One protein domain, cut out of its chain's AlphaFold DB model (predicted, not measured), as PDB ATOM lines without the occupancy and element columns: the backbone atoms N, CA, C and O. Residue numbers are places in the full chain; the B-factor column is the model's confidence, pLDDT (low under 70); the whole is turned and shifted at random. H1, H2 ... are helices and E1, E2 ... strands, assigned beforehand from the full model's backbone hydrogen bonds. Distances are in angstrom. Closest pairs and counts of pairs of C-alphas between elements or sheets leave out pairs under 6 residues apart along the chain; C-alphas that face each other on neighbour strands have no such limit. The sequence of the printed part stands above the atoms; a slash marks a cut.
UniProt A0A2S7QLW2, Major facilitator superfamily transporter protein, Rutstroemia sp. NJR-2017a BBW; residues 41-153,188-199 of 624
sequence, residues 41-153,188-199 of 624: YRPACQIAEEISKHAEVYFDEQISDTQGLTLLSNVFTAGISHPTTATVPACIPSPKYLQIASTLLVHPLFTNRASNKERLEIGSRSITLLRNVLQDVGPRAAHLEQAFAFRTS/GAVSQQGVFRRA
ATOM      1  N   TYR A  41     -27.309   1.694  -8.952       87.31
ATOM      2  CA  TYR A  41     -28.686   2.071  -8.668       87.31
ATOM      3  C   TYR A  41     -29.291   1.209  -7.567       87.31
ATOM      4  O   TYR A  41     -28.945   0.034  -7.407       87.31
ATOM      5  N   ARG A  42     -30.224   1.798  -6.816       85.56
ATOM      6  CA  ARG A  42     -30.996   1.074  -5.808       85.56
ATOM      7  C   ARG A  42     -32.095   0.232  -6.465       85.56
ATOM      8  O   ARG A  42     -32.680   0.662  -7.459       85.56
ATOM      9  N   PRO A  43     -32.443  -0.934  -5.888       85.56
ATOM     10  CA  PRO A  43     -33.653  -1.643  -6.286       85.56
ATOM     11  C   PRO A  43     -34.894  -0.771  -6.035       85.56
ATOM     12  O   PRO A  43     -34.855   0.148  -5.215       85.56
ATOM     13  N   ALA A  44     -36.006  -1.072  -6.704       86.81
ATOM     14  CA  ALA A  44     -37.246  -0.307  -6.577       86.81
ATOM     15  C   ALA A  44     -38.471  -1.187  -6.327       86.81
ATOM     16  O   ALA A  44     -38.530  -2.338  -6.759       86.81
ATOM     17  N   CYS A  45     -39.462  -0.618  -5.646       87.62
ATOM     18  CA  CYS A  45     -40.804  -1.169  -5.503       87.62
ATOM     19  C   CYS A  45     -41.853  -0.078  -5.753       87.62
ATOM     20  O   CYS A  45     -41.603   1.108  -5.545       87.62
ATOM     21  N   GLN A  46     -43.041  -0.470  -6.205       86.19
ATOM     22  CA  GLN A  46     -44.125   0.476  -6.477       86.19
ATOM     23  C   GLN A  46     -44.716   1.039  -5.178       86.19
ATOM     24  O   GLN A  46     -44.743   0.356  -4.151       86.19
ATOM     25  N   ILE A  47     -45.213   2.279  -5.228       86.31
ATOM     26  CA  ILE A  47     -46.016   2.848  -4.137       86.31
ATOM     27  C   ILE A  47     -47.259   1.993  -3.850       86.31
ATOM     28  O   ILE A  47     -47.828   1.376  -4.749       86.31
ATOM     29  N   ALA A  48     -47.693   1.987  -2.587       86.31
ATOM     30  CA  ALA A  48     -48.913   1.301  -2.176       86.31
ATOM     31  C   ALA A  48     -50.142   1.836  -2.932       86.31
ATOM     32  O   ALA A  48     -50.231   3.031  -3.230       86.31
ATOM     33  N   GLU A  49     -51.115   0.960  -3.190       85.19
ATOM     34  CA  GLU A  49     -52.326   1.286  -3.956       85.19
ATOM     35  C   GLU A  49     -53.104   2.462  -3.343       85.19
ATOM     36  O   GLU A  49     -53.592   3.329  -4.063       85.19
ATOM     37  N   GLU A  50     -53.154   2.548  -2.012       86.44
ATOM     38  CA  GLU A  50     -53.784   3.661  -1.294       86.44
ATOM     39  C   GLU A  50     -53.135   5.006  -1.640       86.44
ATOM     40  O   GLU A  50     -53.835   5.969  -1.945       86.44
ATOM     41  N   ILE A  51     -51.801   5.074  -1.659       86.44
ATOM     42  CA  ILE A  51     -51.059   6.291  -2.022       86.44
ATOM     43  C   ILE A  51     -51.287   6.622  -3.500       86.44
ATOM     44  O   ILE A  51     -51.446   7.793  -3.839       86.44
ATOM     45  N   SER A  52     -51.353   5.607  -4.371       85.62
ATOM     46  CA  SER A  52     -51.688   5.816  -5.785       85.62
ATOM     47  C   SER A  52     -53.070   6.447  -5.937       85.62
ATOM     48  O   SER A  52     -53.190   7.445  -6.634       85.62
ATOM     49  N   LYS A  53     -54.093   5.953  -5.232       85.75
ATOM     50  CA  LYS A  53     -55.448   6.531  -5.285       85.75
ATOM     51  C   LYS A  53     -55.475   7.994  -4.836       85.75
ATOM     52  O   LYS A  53     -56.134   8.816  -5.462       85.75
ATOM     53  N   HIS A  54     -54.721   8.350  -3.793       86.62
ATOM     54  CA  HIS A  54     -54.615   9.748  -3.358       86.62
ATOM     55  C   HIS A  54     -53.903  10.624  -4.398       86.62
ATOM     56  O   HIS A  54     -54.330  11.747  -4.655       86.62
ATOM     57  N   ALA A  55     -52.834  10.116  -5.019       86.44
ATOM     58  CA  ALA A  55     -52.150  10.822  -6.098       86.44
ATOM     59  C   ALA A  55     -53.067  11.021  -7.319       86.44
ATOM     60  O   ALA A  55     -53.098  12.117  -7.872       86.44
ATOM     61  N   GLU A  56     -53.844  10.004  -7.701       85.56
ATOM     62  CA  GLU A  56     -54.860  10.076  -8.759       85.56
ATOM     63  C   GLU A  56     -55.855  11.214  -8.525       85.56
ATOM     64  O   GLU A  56     -56.026  12.045  -9.415       85.56
ATOM     65  N   VAL A  57     -56.429  11.314  -7.322       85.25
ATOM     66  CA  VAL A  57     -57.372  12.390  -6.971       85.25
ATOM     67  C   VAL A  57     -56.738  13.769  -7.170       85.25
ATOM     68  O   VAL A  57     -57.332  14.639  -7.806       85.25
ATOM     69  N   TYR A  58     -55.498  13.967  -6.707       86.06
ATOM     70  CA  TYR A  58     -54.821  15.257  -6.858       86.06
ATOM     71  C   TYR A  58     -54.597  15.667  -8.319       86.06
ATOM     72  O   TYR A  58     -54.729  16.852  -8.634       86.06
ATOM     73  N   PHE A  59     -54.256  14.718  -9.197       83.75
ATOM     74  CA  PHE A  59     -54.032  14.995 -10.622       83.75
ATOM     75  C   PHE A  59     -55.331  15.061 -11.440       83.75
ATOM     76  O   PHE A  59     -55.350  15.680 -12.507       83.75
ATOM     77  N   ASP A  60     -56.419  14.455 -10.963       80.81
ATOM     78  CA  ASP A  60     -57.739  14.567 -11.589       80.81
ATOM     79  C   ASP A  60     -58.364  15.947 -11.363       80.81
ATOM     80  O   ASP A  60     -58.923  16.529 -12.296       80.81
ATOM     81  N   GLU A  61     -58.208  16.512 -10.164       74.25
ATOM     82  CA  GLU A  61     -58.816  17.795  -9.789       74.25
ATOM     83  C   GLU A  61     -58.106  19.035 -10.370       74.25
ATOM     84  O   GLU A  61     -58.642  20.133 -10.256       74.25
ATOM     85  N   GLN A  62     -56.931  18.902 -11.015       65.69
ATOM     86  CA  GLN A  62     -56.106  19.945 -11.690       65.69
ATOM     87  C   GLN A  62     -55.709  21.194 -10.870       65.69
ATOM     88  O   GLN A  62     -54.834  21.967 -11.266       65.69
ATOM     89  N   ILE A  63     -56.341  21.429  -9.726       63.78
ATOM     90  CA  ILE A  63     -56.048  22.513  -8.789       63.78
ATOM     91  C   ILE A  63     -54.929  22.069  -7.832       63.78
ATOM     92  O   ILE A  63     -54.171  22.897  -7.326       63.78
ATOM     93  N   SER A  64     -54.752  20.754  -7.670       70.56
ATOM     94  CA  SER A  64     -53.889  20.142  -6.659       70.56
ATOM     95  C   SER A  64     -52.626  19.475  -7.220       70.56
ATOM     96  O   SER A  64     -51.958  18.745  -6.489       70.56
ATOM     97  N   ASP A  65     -52.227  19.759  -8.468       81.38
ATOM     98  CA  ASP A  65     -51.021  19.178  -9.097       81.38
ATOM     99  C   ASP A  65     -49.757  19.385  -8.243       81.38
ATOM    100  O   ASP A  65     -48.918  18.493  -8.098       81.38
ATOM    101  N   THR A  66     -49.637  20.555  -7.608       85.69
ATOM    102  CA  THR A  66     -48.552  20.866  -6.669       85.69
ATOM    103  C   THR A  66     -48.563  19.925  -5.460       85.69
ATOM    104  O   THR A  66     -47.501  19.467  -5.034       85.69
ATOM    105  N   GLN A  67     -49.738  19.603  -4.913       87.19
ATOM    106  CA  GLN A  67     -49.883  18.680  -3.781       87.19
ATOM    107  C   GLN A  67     -49.604  17.237  -4.205       87.19
ATOM    108  O   GLN A  67     -48.850  16.548  -3.519       87.19
ATOM    109  N   GLY A  68     -50.090  16.817  -5.377       89.19
ATOM    110  CA  GLY A  68     -49.787  15.507  -5.959       89.19
ATOM    111  C   GLY A  68     -48.282  15.289  -6.136       89.19
ATOM    112  O   GLY A  68     -47.731  14.297  -5.661       89.19
ATOM    113  N   LEU A  69     -47.572  16.261  -6.723       91.00
ATOM    114  CA  LEU A  69     -46.110  16.205  -6.859       91.00
ATOM    115  C   LEU A  69     -45.389  16.171  -5.503       91.00
ATOM    116  O   LEU A  69     -44.378  15.483  -5.358       91.00
ATOM    117  N   THR A  70     -45.904  16.891  -4.504       91.50
ATOM    118  CA  THR A  70     -45.333  16.914  -3.146       91.50
ATOM    119  C   THR A  70     -45.486  15.572  -2.456       91.50
ATOM    120  O   THR A  70     -44.522  15.069  -1.887       91.50
ATOM    121  N   LEU A  71     -46.674  14.971  -2.546       91.56
ATOM    122  CA  LEU A  71     -46.939  13.636  -2.028       91.56
ATOM    123  C   LEU A  71     -45.963  12.627  -2.641       91.56
ATOM    124  O   LEU A  71     -45.265  11.930  -1.908       91.56
ATOM    125  N   LEU A  72     -45.858  12.598  -3.973       91.69
ATOM    126  CA  LEU A  72     -44.966  11.672  -4.674       91.69
ATOM    127  C   LEU A  72     -43.493  11.879  -4.300       91.69
ATOM    128  O   LEU A  72     -42.775  10.909  -4.066       91.69
ATOM    129  N   SER A  73     -43.043  13.133  -4.200       92.19
ATOM    130  CA  SER A  73     -41.670  13.454  -3.803       92.19
ATOM    131  C   SER A  73     -41.376  13.059  -2.354       92.19
ATOM    132  O   SER A  73     -40.311  12.503  -2.086       92.19
ATOM    133  N   ASN A  74     -42.316  13.275  -1.433       90.38
ATOM    134  CA  ASN A  74     -42.168  12.889  -0.030       90.38
ATOM    135  C   ASN A  74     -42.124  11.371   0.137       90.38
ATOM    136  O   ASN A  74     -41.278  10.872   0.873       90.38
ATOM    137  N   VAL A  75     -42.991  10.637  -0.565       88.25
ATOM    138  CA  VAL A  75     -43.013   9.167  -0.527       88.25
ATOM    139  C   VAL A  75     -41.704   8.594  -1.066       88.25
ATOM    140  O   VAL A  75     -41.105   7.732  -0.424       88.25
ATOM    141  N   PHE A  76     -41.219   9.126  -2.190       88.81
ATOM    142  CA  PHE A  76     -39.926   8.736  -2.746       88.81
ATOM    143  C   PHE A  76     -38.779   9.029  -1.770       88.81
ATOM    144  O   PHE A  76     -38.005   8.137  -1.427       88.81
ATOM    145  N   THR A  77     -38.710  10.262  -1.256       87.69
ATOM    146  CA  THR A  77     -37.633  10.708  -0.359       87.69
ATOM    147  C   THR A  77     -37.629   9.920   0.949       87.69
ATOM    148  O   THR A  77     -36.569   9.497   1.411       87.69
ATOM    149  N   ALA A  78     -38.801   9.652   1.533       83.75
ATOM    150  CA  ALA A  78     -38.934   8.812   2.721       83.75
ATOM    151  C   ALA A  78     -38.393   7.393   2.479       83.75
ATOM    152  O   ALA A  78     -37.718   6.845   3.349       83.75
ATOM    153  N   GLY A  79     -38.613   6.835   1.282       76.75
ATOM    154  CA  GLY A  79     -38.086   5.528   0.888       76.75
ATOM    155  C   GLY A  79     -36.555   5.461   0.796       76.75
ATOM    156  O   GLY A  79     -35.980   4.404   1.044       76.75
ATOM    157  N   ILE A  80     -35.879   6.577   0.489       81.12
ATOM    158  CA  ILE A  80     -34.418   6.612   0.276       81.12
ATOM    159  C   ILE A  80     -33.612   7.232   1.429       81.12
ATOM    160  O   ILE A  80     -32.388   7.119   1.446       81.12
ATOM    161  N   SER A  81     -34.268   7.859   2.411       77.31
ATOM    162  CA  SER A  81     -33.617   8.672   3.457       77.31
ATOM    163  C   SER A  81     -32.756   7.890   4.461       77.31
ATOM    164  O   SER A  81     -32.093   8.501   5.300       77.31
ATOM    165  N   HIS A  82     -32.737   6.554   4.414       70.12
ATOM    166  CA  HIS A  82     -31.974   5.748   5.365       70.12
ATOM    167  C   HIS A  82     -30.582   5.365   4.794       70.12
ATOM    168  O   HIS A  82     -30.483   4.700   3.758       70.12
ATOM    169  N   PRO A  83     -29.467   5.765   5.441       58.81
ATOM    170  CA  PRO A  83     -28.117   5.608   4.882       58.81
ATOM    171  C   PRO A  83     -27.600   4.161   4.897       58.81
ATOM    172  O   PRO A  83     -26.750   3.804   4.091       58.81
ATOM    173  N   THR A  84     -28.125   3.301   5.775       61.88
ATOM    174  CA  THR A  84     -27.727   1.882   5.883       61.88
ATOM    175  C   THR A  84     -28.544   0.930   5.002       61.88
ATOM    176  O   THR A  84     -28.362  -0.281   5.086       61.88
ATOM    177  N   THR A  85     -29.447   1.443   4.160       62.22
ATOM    178  CA  THR A  85     -30.414   0.638   3.392       62.22
ATOM    179  C   THR A  85     -30.201   0.711   1.880       62.22
ATOM    180  O   THR A  85     -31.154   0.610   1.115       62.22
ATOM    181  N   ALA A  86     -28.957   0.861   1.410       64.44
ATOM    182  CA  ALA A  86     -28.650   0.863  -0.030       64.44
ATOM    183  C   ALA A  86     -29.161  -0.394  -0.772       64.44
ATOM    184  O   ALA A  86     -29.373  -0.354  -1.978       64.44
ATOM    185  N   THR A  87     -29.400  -1.489  -0.044       69.31
ATOM    186  CA  THR A  87     -29.964  -2.746  -0.550       69.31
ATOM    187  C   THR A  87     -31.489  -2.853  -0.427       69.31
ATOM    188  O   THR A  87     -32.064  -3.810  -0.937       69.31
ATOM    189  N   VAL A  88     -32.159  -1.927   0.270       76.56
ATOM    190  CA  VAL A  88     -33.624  -1.936   0.427       76.56
ATOM    191  C   VAL A  88     -34.261  -1.219  -0.765       76.56
ATOM    192  O   VAL A  88     -33.782  -0.143  -1.135       76.56
ATOM    193  N   PRO A  89     -35.333  -1.778  -1.355       82.25
ATOM    194  CA  PRO A  89     -36.027  -1.148  -2.468       82.25
ATOM    195  C   PRO A  89     -36.552   0.256  -2.145       82.25
ATOM    196  O   PRO A  89     -37.187   0.465  -1.113       82.25
ATOM    197  N   ALA A  90     -36.314   1.207  -3.048       84.31
ATOM    198  CA  ALA A  90     -36.900   2.539  -3.000       84.31
ATOM    199  C   ALA A  90     -38.357   2.507  -3.492       84.31
ATOM    200  O   ALA A  90     -38.653   1.924  -4.536       84.31
ATOM    201  N   CYS A  91     -39.260   3.173  -2.772       86.62
ATOM    202  CA  CYS A  91     -40.650   3.339  -3.199       86.62
ATOM    203  C   CYS A  91     -40.739   4.374  -4.324       86.62
ATOM    204  O   CYS A  91     -40.526   5.563  -4.086       86.62
ATOM    205  N   ILE A  92     -41.082   3.942  -5.538       88.12
ATOM    206  CA  ILE A  92     -41.165   4.818  -6.711       88.12
ATOM    207  C   ILE A  92     -42.608   5.091  -7.141       88.12
ATOM    208  O   ILE A  92     -43.453   4.190  -7.078       88.12
ATOM    209  N   PRO A  93     -42.906   6.313  -7.625       87.88
ATOM    210  CA  PRO A  93     -44.146   6.571  -8.341       87.88
ATOM    211  C   PRO A  93     -44.270   5.644  -9.550       87.88
ATOM    212  O   PRO A  93     -43.283   5.368 -10.235       87.88
ATOM    213  N   SER A  94     -45.495   5.224  -9.855       88.94
ATOM    214  CA  SER A  94     -45.749   4.449 -11.064       88.94
ATOM    215  C   SER A  94     -45.412   5.249 -12.335       88.94
ATOM    216  O   SER A  94     -45.465   6.489 -12.331       88.94
ATOM    217  N   PRO A  95     -45.097   4.570 -13.457       90.62
ATOM    218  CA  PRO A  95     -44.674   5.228 -14.695       90.62
ATOM    219  C   PRO A  95     -45.639   6.308 -15.204       90.62
ATOM    220  O   PRO A  95     -45.199   7.316 -15.766       90.62
ATOM    221  N   LYS A  96     -46.951   6.154 -14.959       87.62
ATOM    222  CA  LYS A  96     -47.967   7.154 -15.331       87.62
ATOM    223  C   LYS A  96     -47.740   8.508 -14.652       87.62
ATOM    224  O   LYS A  96     -47.873   9.541 -15.303       87.62
ATOM    225  N   TYR A  97     -47.313   8.530 -13.390       90.31
ATOM    226  CA  TYR A  97     -47.038   9.783 -12.684       90.31
ATOM    227  C   TYR A  97     -45.753  10.455 -13.160       90.31
ATOM    228  O   TYR A  97     -45.696  11.681 -13.243       90.31
ATOM    229  N   LEU A  98     -44.740   9.672 -13.539       92.69
ATOM    230  CA  LEU A  98     -43.516  10.205 -14.145       92.69
ATOM    231  C   LEU A  98     -43.817  10.832 -15.516       92.69
ATOM    232  O   LEU A  98     -43.309  11.905 -15.842       92.69
ATOM    233  N   GLN A  99     -44.714  10.218 -16.294       91.62
ATOM    234  CA  GLN A  99     -45.209  10.788 -17.547       91.62
ATOM    235  C   GLN A  99     -45.962  12.116 -17.331       91.62
ATOM    236  O   GLN A  99     -45.766  13.077 -18.088       91.62
ATOM    237  N   ILE A 100     -46.806  12.183 -16.297       90.88
ATOM    238  CA  ILE A 100     -47.529  13.404 -15.916       90.88
ATOM    239  C   ILE A 100     -46.548  14.490 -15.481       90.88
ATOM    240  O   ILE A 100     -46.623  15.598 -16.005       90.88
ATOM    241  N   ALA A 101     -45.574  14.180 -14.621       93.25
ATOM    242  CA  ALA A 101     -44.550  15.128 -14.185       93.25
ATOM    243  C   ALA A 101     -43.790  15.742 -15.378       93.25
ATOM    244  O   ALA A 101     -43.642  16.966 -15.453       93.25
ATOM    245  N   SER A 102     -43.394  14.922 -16.359       94.38
ATOM    246  CA  SER A 102     -42.763  15.393 -17.601       94.38
ATOM    247  C   SER A 102     -43.678  16.288 -18.439       94.38
ATOM    248  O   SER A 102     -43.207  17.244 -19.050       94.38
ATOM    249  N   THR A 103     -44.987  16.019 -18.460       93.12
ATOM    250  CA  THR A 103     -45.962  16.879 -19.150       93.12
ATOM    251  C   THR A 103     -46.128  18.208 -18.417       93.12
ATOM    252  O   THR A 103     -46.021  19.260 -19.044       93.12
ATOM    253  N   LEU A 104     -46.326  18.177 -17.097       91.81
ATOM    254  CA  LEU A 104     -46.471  19.356 -16.239       91.81
ATOM    255  C   LEU A 104     -45.287  20.326 -16.375       91.81
ATOM    256  O   LEU A 104     -45.479  21.539 -16.375       91.81
ATOM    257  N   LEU A 105     -44.076  19.794 -16.570       92.25
ATOM    258  CA  LEU A 105     -42.854  20.577 -16.764       92.25
ATOM    259  C   LEU A 105     -42.905  21.510 -17.987       92.25
ATOM    260  O   LEU A 105     -42.307  22.586 -17.962       92.25
ATOM    261  N   VAL A 106     -43.594  21.108 -19.059       92.56
ATOM    262  CA  VAL A 106     -43.614  21.845 -20.334       92.56
ATOM    263  C   VAL A 106     -44.998  22.326 -20.752       92.56
ATOM    264  O   VAL A 106     -45.091  23.171 -21.639       92.56
ATOM    265  N   HIS A 107     -46.082  21.851 -20.147       91.38
ATOM    266  CA  HIS A 107     -47.428  22.183 -20.604       91.38
ATOM    267  C   HIS A 107     -47.701  23.701 -20.514       91.38
ATOM    268  O   HIS A 107     -47.417  24.310 -19.474       91.38
ATOM    269  N   PRO A 108     -48.270  24.349 -21.554       88.81
ATOM    270  CA  PRO A 108     -48.479  25.800 -21.577       88.81
ATOM    271  C   PRO A 108     -49.245  26.346 -20.369       88.81
ATOM    272  O   PRO A 108     -48.883  27.407 -19.861       88.81
ATOM    273  N   LEU A 109     -50.241  25.601 -19.869       84.94
ATOM    274  CA  LEU A 109     -51.061  25.978 -18.703       84.94
ATOM    275  C   LEU A 109     -50.245  26.259 -17.428       84.94
ATOM    276  O   LEU A 109     -50.645  27.111 -16.638       84.94
ATOM    277  N   PHE A 110     -49.108  25.584 -17.241       85.00
ATOM    278  CA  PHE A 110     -48.260  25.718 -16.044       85.00
ATOM    279  C   PHE A 110     -46.950  26.458 -16.315       85.00
ATOM    280  O   PHE A 110     -46.111  26.608 -15.435       85.00
ATOM    281  N   THR A 111     -46.759  26.929 -17.545       86.69
ATOM    282  CA  THR A 111     -45.505  27.541 -17.983       86.69
ATOM    283  C   THR A 111     -45.756  28.953 -18.506       86.69
ATOM    284  O   THR A 111     -45.917  29.882 -17.721       86.69
ATOM    285  N   ASN A 112     -45.817  29.159 -19.823       81.81
ATOM    286  CA  ASN A 112     -45.973  30.494 -20.414       81.81
ATOM    287  C   ASN A 112     -47.387  31.081 -20.292       81.81
ATOM    288  O   ASN A 112     -47.553  32.272 -20.543       81.81
ATOM    289  N   ARG A 113     -48.388  30.272 -19.933       83.06
ATOM    290  CA  ARG A 113     -49.775  30.706 -19.719       83.06
ATOM    291  C   ARG A 113     -50.226  30.578 -18.258       83.06
ATOM    292  O   ARG A 113     -51.419  30.644 -17.979       83.06
ATOM    293  N   ALA A 114     -49.298  30.375 -17.325       79.81
ATOM    294  CA  ALA A 114     -49.632  30.313 -15.908       79.81
ATOM    295  C   ALA A 114     -50.041  31.702 -15.387       79.81
ATOM    296  O   ALA A 114     -49.273  32.658 -15.490       79.81
ATOM    297  N   SER A 115     -51.241  31.805 -14.815       70.94
ATOM    298  CA  SER A 115     -51.760  33.026 -14.183       70.94
ATOM    299  C   SER A 115     -51.448  33.113 -12.682       70.94
ATOM    300  O   SER A 115     -51.270  34.209 -12.157       70.94
ATOM    301  N   ASN A 116     -51.354  31.968 -11.994       75.00
ATOM    302  CA  ASN A 116     -51.114  31.870 -10.549       75.00
ATOM    303  C   ASN A 116     -49.635  31.554 -10.244       75.00
ATOM    304  O   ASN A 116     -49.010  30.734 -10.920       75.00
ATOM    305  N   LYS A 117     -49.091  32.168  -9.186       72.31
ATOM    306  CA  LYS A 117     -47.736  31.935  -8.670       72.31
ATOM    307  C   LYS A 117     -47.506  30.480  -8.247       72.31
ATOM    308  O   LYS A 117     -46.427  29.960  -8.504       72.31
ATOM    309  N   GLU A 118     -48.505  29.805  -7.678       69.19
ATOM    310  CA  GLU A 118     -48.390  28.387  -7.291       69.19
ATOM    311  C   GLU A 118     -48.151  27.473  -8.498       69.19
ATOM    312  O   GLU A 118     -47.375  26.521  -8.427       69.19
ATOM    313  N   ARG A 119     -48.738  27.810  -9.655       74.06
ATOM    314  CA  ARG A 119     -48.539  27.055 -10.900       74.06
ATOM    315  C   ARG A 119     -47.123  27.191 -11.456       74.06
ATOM    316  O   ARG A 119     -46.689  26.322 -12.202       74.06
ATOM    317  N   LEU A 120     -46.380  28.232 -11.071       75.12
ATOM    318  CA  LEU A 120     -44.984  28.406 -11.485       75.12
ATOM    319  C   LEU A 120     -44.034  27.437 -10.764       75.12
ATOM    320  O   LEU A 120     -42.976  27.116 -11.306       75.12
ATOM    321  N   GLU A 121     -44.397  26.941  -9.575       85.06
ATOM    322  CA  GLU A 121     -43.577  25.970  -8.836       85.06
ATOM    323  C   GLU A 121     -43.656  24.558  -9.424       85.06
ATOM    324  O   GLU A 121     -42.712  23.779  -9.264       85.06
ATOM    325  N   ILE A 122     -44.739  24.242 -10.143       88.12
ATOM    326  CA  ILE A 122     -45.008  22.919 -10.720       88.12
ATOM    327  C   ILE A 122     -43.819  22.425 -11.545       88.12
ATOM    328  O   ILE A 122     -43.335  21.321 -11.315       88.12
ATOM    329  N   GLY A 123     -43.270  23.263 -12.432       88.75
ATOM    330  CA  GLY A 123     -42.115  22.878 -13.245       88.75
ATOM    331  C   GLY A 123     -40.896  22.486 -12.403       88.75
ATOM    332  O   GLY A 123     -40.257  21.470 -12.674       88.75
ATOM    333  N   SER A 124     -40.600  23.244 -11.341       90.44
ATOM    334  CA  SER A 124     -39.469  22.956 -10.447       90.44
ATOM    335  C   SER A 124     -39.665  21.672  -9.630       90.44
ATOM    336  O   SER A 124     -38.726  20.889  -9.478       90.44
ATOM    337  N   ARG A 125     -40.892  21.404  -9.165       92.25
ATOM    338  CA  ARG A 125     -41.229  20.181  -8.422       92.25
ATOM    339  C   ARG A 125     -41.198  18.955  -9.333       92.25
ATOM    340  O   ARG A 125     -40.603  17.947  -8.960       92.25
ATOM    341  N   SER A 126     -41.735  19.071 -10.551       94.38
ATOM    342  CA  SER A 126     -41.691  18.012 -11.563       94.38
ATOM    343  C   SER A 126     -40.264  17.583 -11.883       94.38
ATOM    344  O   SER A 126     -39.949  16.398 -11.793       94.38
ATOM    345  N   ILE A 127     -39.376  18.527 -12.222       95.69
ATOM    346  CA  ILE A 127     -37.997  18.167 -12.577       95.69
ATOM    347  C   ILE A 127     -37.213  17.618 -11.381       95.69
ATOM    348  O   ILE A 127     -36.374  16.742 -11.566       95.69
ATOM    349  N   THR A 128     -37.494  18.087 -10.163       95.44
ATOM    350  CA  THR A 128     -36.850  17.569  -8.947       95.44
ATOM    351  C   THR A 128     -37.222  16.107  -8.718       95.44
ATOM    352  O   THR A 128     -36.335  15.278  -8.550       95.44
ATOM    353  N   LEU A 129     -38.515  15.767  -8.799       95.25
ATOM    354  CA  LEU A 129     -38.974  14.379  -8.700       95.25
ATOM    355  C   LEU A 129     -38.305  13.492  -9.758       95.25
ATOM    356  O   LEU A 129     -37.744  12.451  -9.429       95.25
ATOM    357  N   LEU A 130     -38.334  13.927 -11.020       96.81
ATOM    358  CA  LEU A 130     -37.769  13.186 -12.148       96.81
ATOM    359  C   LEU A 130     -36.258  12.943 -11.995       96.81
ATOM    360  O   LEU A 130     -35.792  11.820 -12.180       96.81
ATOM    361  N   ARG A 131     -35.490  13.973 -11.619       96.12
ATOM    362  CA  ARG A 131     -34.037  13.860 -11.415       96.12
ATOM    363  C   ARG A 131     -33.684  12.952 -10.243       96.12
ATOM    364  O   ARG A 131     -32.775  12.144 -10.390       96.12
ATOM    365  N   ASN A 132     -34.413  13.042  -9.131       93.88
ATOM    366  CA  ASN A 132     -34.181  12.181  -7.973       93.88
ATOM    367  C   ASN A 132     -34.425  10.703  -8.326       93.88
ATOM    368  O   ASN A 132     -33.592   9.849  -8.037       93.88
ATOM    369  N   VAL A 133     -35.516  10.404  -9.044       94.50
ATOM    370  CA  VAL A 133     -35.804   9.040  -9.524       94.50
ATOM    371  C   VAL A 133     -34.692   8.527 -10.444       94.50
ATOM    372  O   VAL A 133     -34.194   7.421 -10.243       94.50
ATOM    373  N   LEU A 134     -34.263   9.331 -11.422       95.31
ATOM    374  CA  LEU A 134     -33.187   8.950 -12.340       95.31
ATOM    375  C   LEU A 134     -31.852   8.712 -11.613       95.31
ATOM    376  O   LEU A 134     -31.140   7.772 -11.953       95.31
ATOM    377  N   GLN A 135     -31.511   9.551 -10.635       92.56
ATOM    378  CA  GLN A 135     -30.230   9.487  -9.934       92.56
ATOM    379  C   GLN A 135     -30.138   8.293  -8.974       92.56
ATOM    380  O   GLN A 135     -29.112   7.617  -8.959       92.56
ATOM    381  N   ASP A 136     -31.179   8.035  -8.178       90.12
ATOM    382  CA  ASP A 136     -31.105   7.040  -7.100       90.12
ATOM    383  C   ASP A 136     -31.545   5.634  -7.537       90.12
ATOM    384  O   ASP A 136     -31.033   4.634  -7.027       90.12
ATOM    385  N   VAL A 137     -32.496   5.543  -8.471       91.69
ATOM    386  CA  VAL A 137     -33.113   4.275  -8.905       91.69
ATOM    387  C   VAL A 137     -32.710   3.886 -10.327       91.69
ATOM    388  O   VAL A 137     -32.682   2.707 -10.663       91.69
ATOM    389  N   GLY A 138     -32.368   4.860 -11.162       92.94
ATOM    390  CA  GLY A 138     -31.950   4.604 -12.532       92.94
ATOM    391  C   GLY A 138     -33.097   4.253 -13.487       92.94
ATOM    392  O   GLY A 138     -34.239   4.027 -13.073       92.94
ATOM    393  N   PRO A 139     -32.825   4.233 -14.803       94.75
ATOM    394  CA  PRO A 139     -33.860   4.098 -15.825       94.75
ATOM    395  C   PRO A 139     -34.636   2.784 -15.808       94.75
ATOM    396  O   PRO A 139     -35.860   2.805 -15.984       94.75
ATOM    397  N   ARG A 140     -33.951   1.652 -15.599       93.19
ATOM    398  CA  ARG A 140     -34.582   0.328 -15.687       93.19
ATOM    399  C   ARG A 140     -35.466   0.029 -14.489       93.19
ATOM    400  O   ARG A 140     -36.637  -0.297 -14.672       93.19
ATOM    401  N   ALA A 141     -34.944   0.183 -13.272       90.94
ATOM    402  CA  ALA A 141     -35.723  -0.073 -12.061       90.94
ATOM    403  C   ALA A 141     -36.886   0.924 -11.895       90.94
ATOM    404  O   ALA A 141     -37.927   0.561 -11.351       90.94
ATOM    405  N   ALA A 142     -36.762   2.146 -12.429       92.31
ATOM    406  CA  ALA A 142     -37.858   3.116 -12.472       92.31
ATOM    407  C   ALA A 142     -38.854   2.902 -13.628       92.31
ATOM    408  O   ALA A 142     -39.827   3.651 -13.741       92.31
ATOM    409  N   HIS A 143     -38.631   1.912 -14.500       93.00
ATOM    410  CA  HIS A 143     -39.440   1.655 -15.694       93.00
ATOM    411  C   HIS A 143     -39.655   2.910 -16.565       93.00
ATOM    412  O   HIS A 143     -40.738   3.132 -17.120       93.00
ATOM    413  N   LEU A 144     -38.616   3.747 -16.720       94.56
ATOM    414  CA  LEU A 144     -38.703   4.983 -17.517       94.56
ATOM    415  C   LEU A 144     -39.035   4.701 -18.986       94.56
ATOM    416  O   LEU A 144     -39.664   5.513 -19.662       94.56
ATOM    417  N   GLU A 145     -38.681   3.510 -19.452       92.88
ATOM    418  CA  GLU A 145     -39.029   2.990 -20.769       92.88
ATOM    419  C   GLU A 145     -40.549   2.897 -21.009       92.88
ATOM    420  O   GLU A 145     -40.996   3.027 -22.149       92.88
ATOM    421  N   GLN A 146     -41.338   2.686 -19.947       91.81
ATOM    422  CA  GLN A 146     -42.802   2.674 -19.977       91.81
ATOM    423  C   GLN A 146     -43.350   4.094 -19.803       91.81
ATOM    424  O   GLN A 146     -44.259   4.499 -20.527       91.81
ATOM    425  N   ALA A 147     -42.763   4.880 -18.892       91.94
ATOM    426  CA  ALA A 147     -43.175   6.263 -18.633       91.94
ATOM    427  C   ALA A 147     -43.067   7.149 -19.887       91.94
ATOM    428  O   ALA A 147     -43.931   7.991 -20.154       91.94
ATOM    429  N   PHE A 148     -42.013   6.947 -20.681       94.00
ATOM    430  CA  PHE A 148     -41.702   7.745 -21.870       94.00
ATOM    431  C   PHE A 148     -41.963   6.989 -23.178       94.00
ATOM    432  O   PHE A 148     -41.379   7.301 -24.221       94.00
ATOM    433  N   ALA A 149     -42.859   6.002 -23.143       91.06
ATOM    434  CA  ALA A 149     -43.356   5.347 -24.342       91.06
ATOM    435  C   ALA A 149     -44.296   6.281 -25.128       91.06
ATOM    436  O   ALA A 149     -45.192   6.918 -24.569       91.06
ATOM    437  N   PHE A 150     -44.111   6.338 -26.448       89.50
ATOM    438  CA  PHE A 150     -45.021   7.033 -27.361       89.50
ATOM    439  C   PHE A 150     -46.146   6.089 -27.782       89.50
ATOM    440  O   PHE A 150     -45.928   4.888 -27.949       89.50
ATOM    441  N   ARG A 151     -47.355   6.619 -28.009       75.88
ATOM    442  CA  ARG A 151     -48.449   5.804 -28.560       75.88
ATOM    443  C   ARG A 151     -48.082   5.401 -29.989       75.88
ATOM    444  O   ARG A 151     -48.065   6.245 -30.885       75.88
ATOM    445  N   THR A 152     -47.804   4.121 -30.221       56.03
ATOM    446  CA  THR A 152     -47.571   3.603 -31.570       56.03
ATOM    447  C   THR A 152     -48.835   3.811 -32.401       56.03
ATOM    448  O   THR A 152     -49.905   3.281 -32.104       56.03
ATOM    449  N   SER A 153     -48.727   4.593 -33.477       42.47
ATOM    450  CA  SER A 153     -49.808   4.839 -34.446       42.47
ATOM    451  C   SER A 153     -50.147   3.593 -35.294       42.47
ATOM    452  O   SER A 153     -50.617   3.716 -36.424       42.47
ATOM    453  N   GLY A 188     -57.847  14.122 -15.756       63.31
ATOM    454  CA  GLY A 188     -57.338  15.491 -15.857       63.31
ATOM    455  C   GLY A 188     -56.896  15.870 -17.281       63.31
ATOM    456  O   GLY A 188     -56.247  15.091 -17.987       63.31
ATOM    457  N   ALA A 189     -57.217  17.096 -17.712       59.59
ATOM    458  CA  ALA A 189     -56.950  17.599 -19.065       59.59
ATOM    459  C   ALA A 189     -55.466  17.483 -19.457       59.59
ATOM    460  O   ALA A 189     -55.136  17.192 -20.605       59.59
ATOM    461  N   VAL A 190     -54.569  17.628 -18.483       67.38
ATOM    462  CA  VAL A 190     -53.115  17.506 -18.644       67.38
ATOM    463  C   VAL A 190     -52.685  16.066 -18.929       67.38
ATOM    464  O   VAL A 190     -51.833  15.835 -19.783       67.38
ATOM    465  N   SER A 191     -53.301  15.089 -18.257       67.06
ATOM    466  CA  SER A 191     -53.066  13.659 -18.494       67.06
ATOM    467  C   SER A 191     -53.530  13.257 -19.899       67.06
ATOM    468  O   SER A 191     -52.827  12.555 -20.635       67.06
ATOM    469  N   GLN A 192     -54.680  13.782 -20.337       68.81
ATOM    470  CA  GLN A 192     -55.209  13.511 -21.674       68.81
ATOM    471  C   GLN A 192     -54.410  14.211 -22.784       68.81
ATOM    472  O   GLN A 192     -54.218  13.636 -23.858       68.81
ATOM    473  N   GLN A 193     -53.870  15.401 -22.508       75.25
ATOM    474  CA  GLN A 193     -53.030  16.186 -23.420       75.25
ATOM    475  C   GLN A 193     -51.519  15.965 -23.206       75.25
ATOM    476  O   GLN A 193     -50.712  16.810 -23.589       75.25
ATOM    477  N   GLY A 194     -51.124  14.819 -22.638       85.00
ATOM    478  CA  GLY A 194     -49.735  14.477 -22.320       85.00
ATOM    479  C   GLY A 194     -48.740  14.652 -23.474       85.00
ATOM    480  O   GLY A 194     -49.039  14.336 -24.630       85.00
ATOM    481  N   VAL A 195     -47.514  15.087 -23.161       91.06
ATOM    482  CA  VAL A 195     -46.480  15.394 -24.173       91.06
ATOM    483  C   VAL A 195     -46.171  14.193 -25.082       91.06
ATOM    484  O   VAL A 195     -46.127  14.338 -26.300       91.06
ATOM    485  N   PHE A 196     -46.076  12.985 -24.515       91.06
ATOM    486  CA  PHE A 196     -45.810  11.731 -25.242       91.06
ATOM    487  C   PHE A 196     -47.029  11.178 -26.000       91.06
ATOM    488  O   PHE A 196     -46.895  10.273 -26.823       91.06
ATOM    489  N   ARG A 197     -48.228  11.717 -25.737       89.12
ATOM    490  CA  ARG A 197     -49.450  11.403 -26.495       89.12
ATOM    491  C   ARG A 197     -49.621  12.330 -27.698       89.12
ATOM    492  O   ARG A 197     -50.148  11.893 -28.717       89.12
ATOM    493  N   ARG A 198     -49.208  13.596 -27.564       90.38
ATOM    494  CA  ARG A 198     -49.328  14.623 -28.613       90.38
ATOM    495  C   ARG A 198     -48.153  14.627 -29.583       90.38
ATOM    496  O   ARG A 198     -48.340  14.839 -30.779       90.38
ATOM    497  N   ALA A 199     -46.942  14.402 -29.089       92.75
ATOM    498  CA  ALA A 199     -45.778  14.296 -29.950       92.75
ATOM    499  C   ALA A 199     -45.849  13.022 -30.806       92.75
ATOM    500  O   ALA A 199     -46.223  11.956 -30.322       92.75
TER     501      ALA A 199
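Overview. This is residues 41 to 153 and 188 to 199 of the 624 residues of the protein "Major facilitator superfamily transporter protein" of Rutstroemia sp. NJR-2017a BBW (UniProt A0A2S7QLW2). Two long helices, H2 and H4, run side by side; H1 forms a hairpin with H2, H3 crosses H4 steeply, and the short helices H6, H7 and H8 pack on H3. A tiny parallel sheet, E1 beside E2, sits at one end, with E2 close to the last part of H2. The printed part has 125 residues, with eight named helices and two named strands in the order E1 H1 H2 E2 H3 H4 H5 H6 H7 H8. The class is mostly helix; the whole is compact, with a radius of gyration of the C-alphas of 14.4 A and spans of 44 by 36 by 25 A.

Arrangement. Begin at E1, residues 44 to 46, the parallel neighbour of E2, residues 90 to 92, at 43 degrees; N 45 and O 90 are within hydrogen-bond range at 2.9 A. Between them come H1, residues 49 to 60, and H2, residues 65 to 80, a strand-helix-strand unit, two parallel neighbour strands with helices between. H1 and H2 are a hairpin at a shallow tilt of 28 degrees, opposite ways; residues 54 to 59 of H1 touch residues 65 to 72 of H2, closest at C-alphas 58 and 68, 5.1 A. The closest C-alphas of H2 and E2, 79 and 90, are 5.0 A apart. H4, residues 117 to 136, touches H2 at a shallow tilt of 26 degrees, the same way, with C-alphas 73 and 129 closest at 5.7 A. The hub is H3, residues 95 to 106. Residues 122 to 130 of H4 touch it at a steep tilt of 47 degrees, opposite ways, with C-alphas 105 and 123 closest at 4.3 A. H3 also touches H6, residues 144 to 147, through its residues 95 to 99 alone, with C-alphas 95 and 147 closest at 4.3 A. Its residues 100 to 104 alone touch H7, residues 189 to 192, with C-alphas 100 and 191 closest at 6.1 A. Its residues 99 to 103 alone touch H8, residues 195 to 198, with C-alphas 103 and 195 closest at 5.3 A. H5, residues 138 to 141, is near H4. Every O i to N i+4 pair is within hydrogen-bond range in H1 and H2, against 7 of 8 in H3 and 12 of 16 in H4; H5 to H8 are too short for such a pair.

Along the chain. Find C-alpha 44 at (-37.246, -0.307, -6.577), where E1 begins. H1 spans 16.2 A, H2 22.8 A and H3 17.6 A. From C-alpha 117 at (-47.736, 31.935, -8.670), H4 runs 30.0 A. H8 ends at C-alpha 198, (-49.328, 14.623, -28.613).

Size, cuts and confidence. The C-alphas of Thr 84 and Ser 153, the two farthest apart, are 46.1 A apart. Residues 154 to 187 are not printed, and C-alphas 153 and 188 are 22.7 A apart across this cut. Of the links printed whole, none is long. Mean pLDDT of the printed part is 84.5; it is under 70 at residues 62 to 63, 83 to 87, 118, 152 to 153 and 188 to 192.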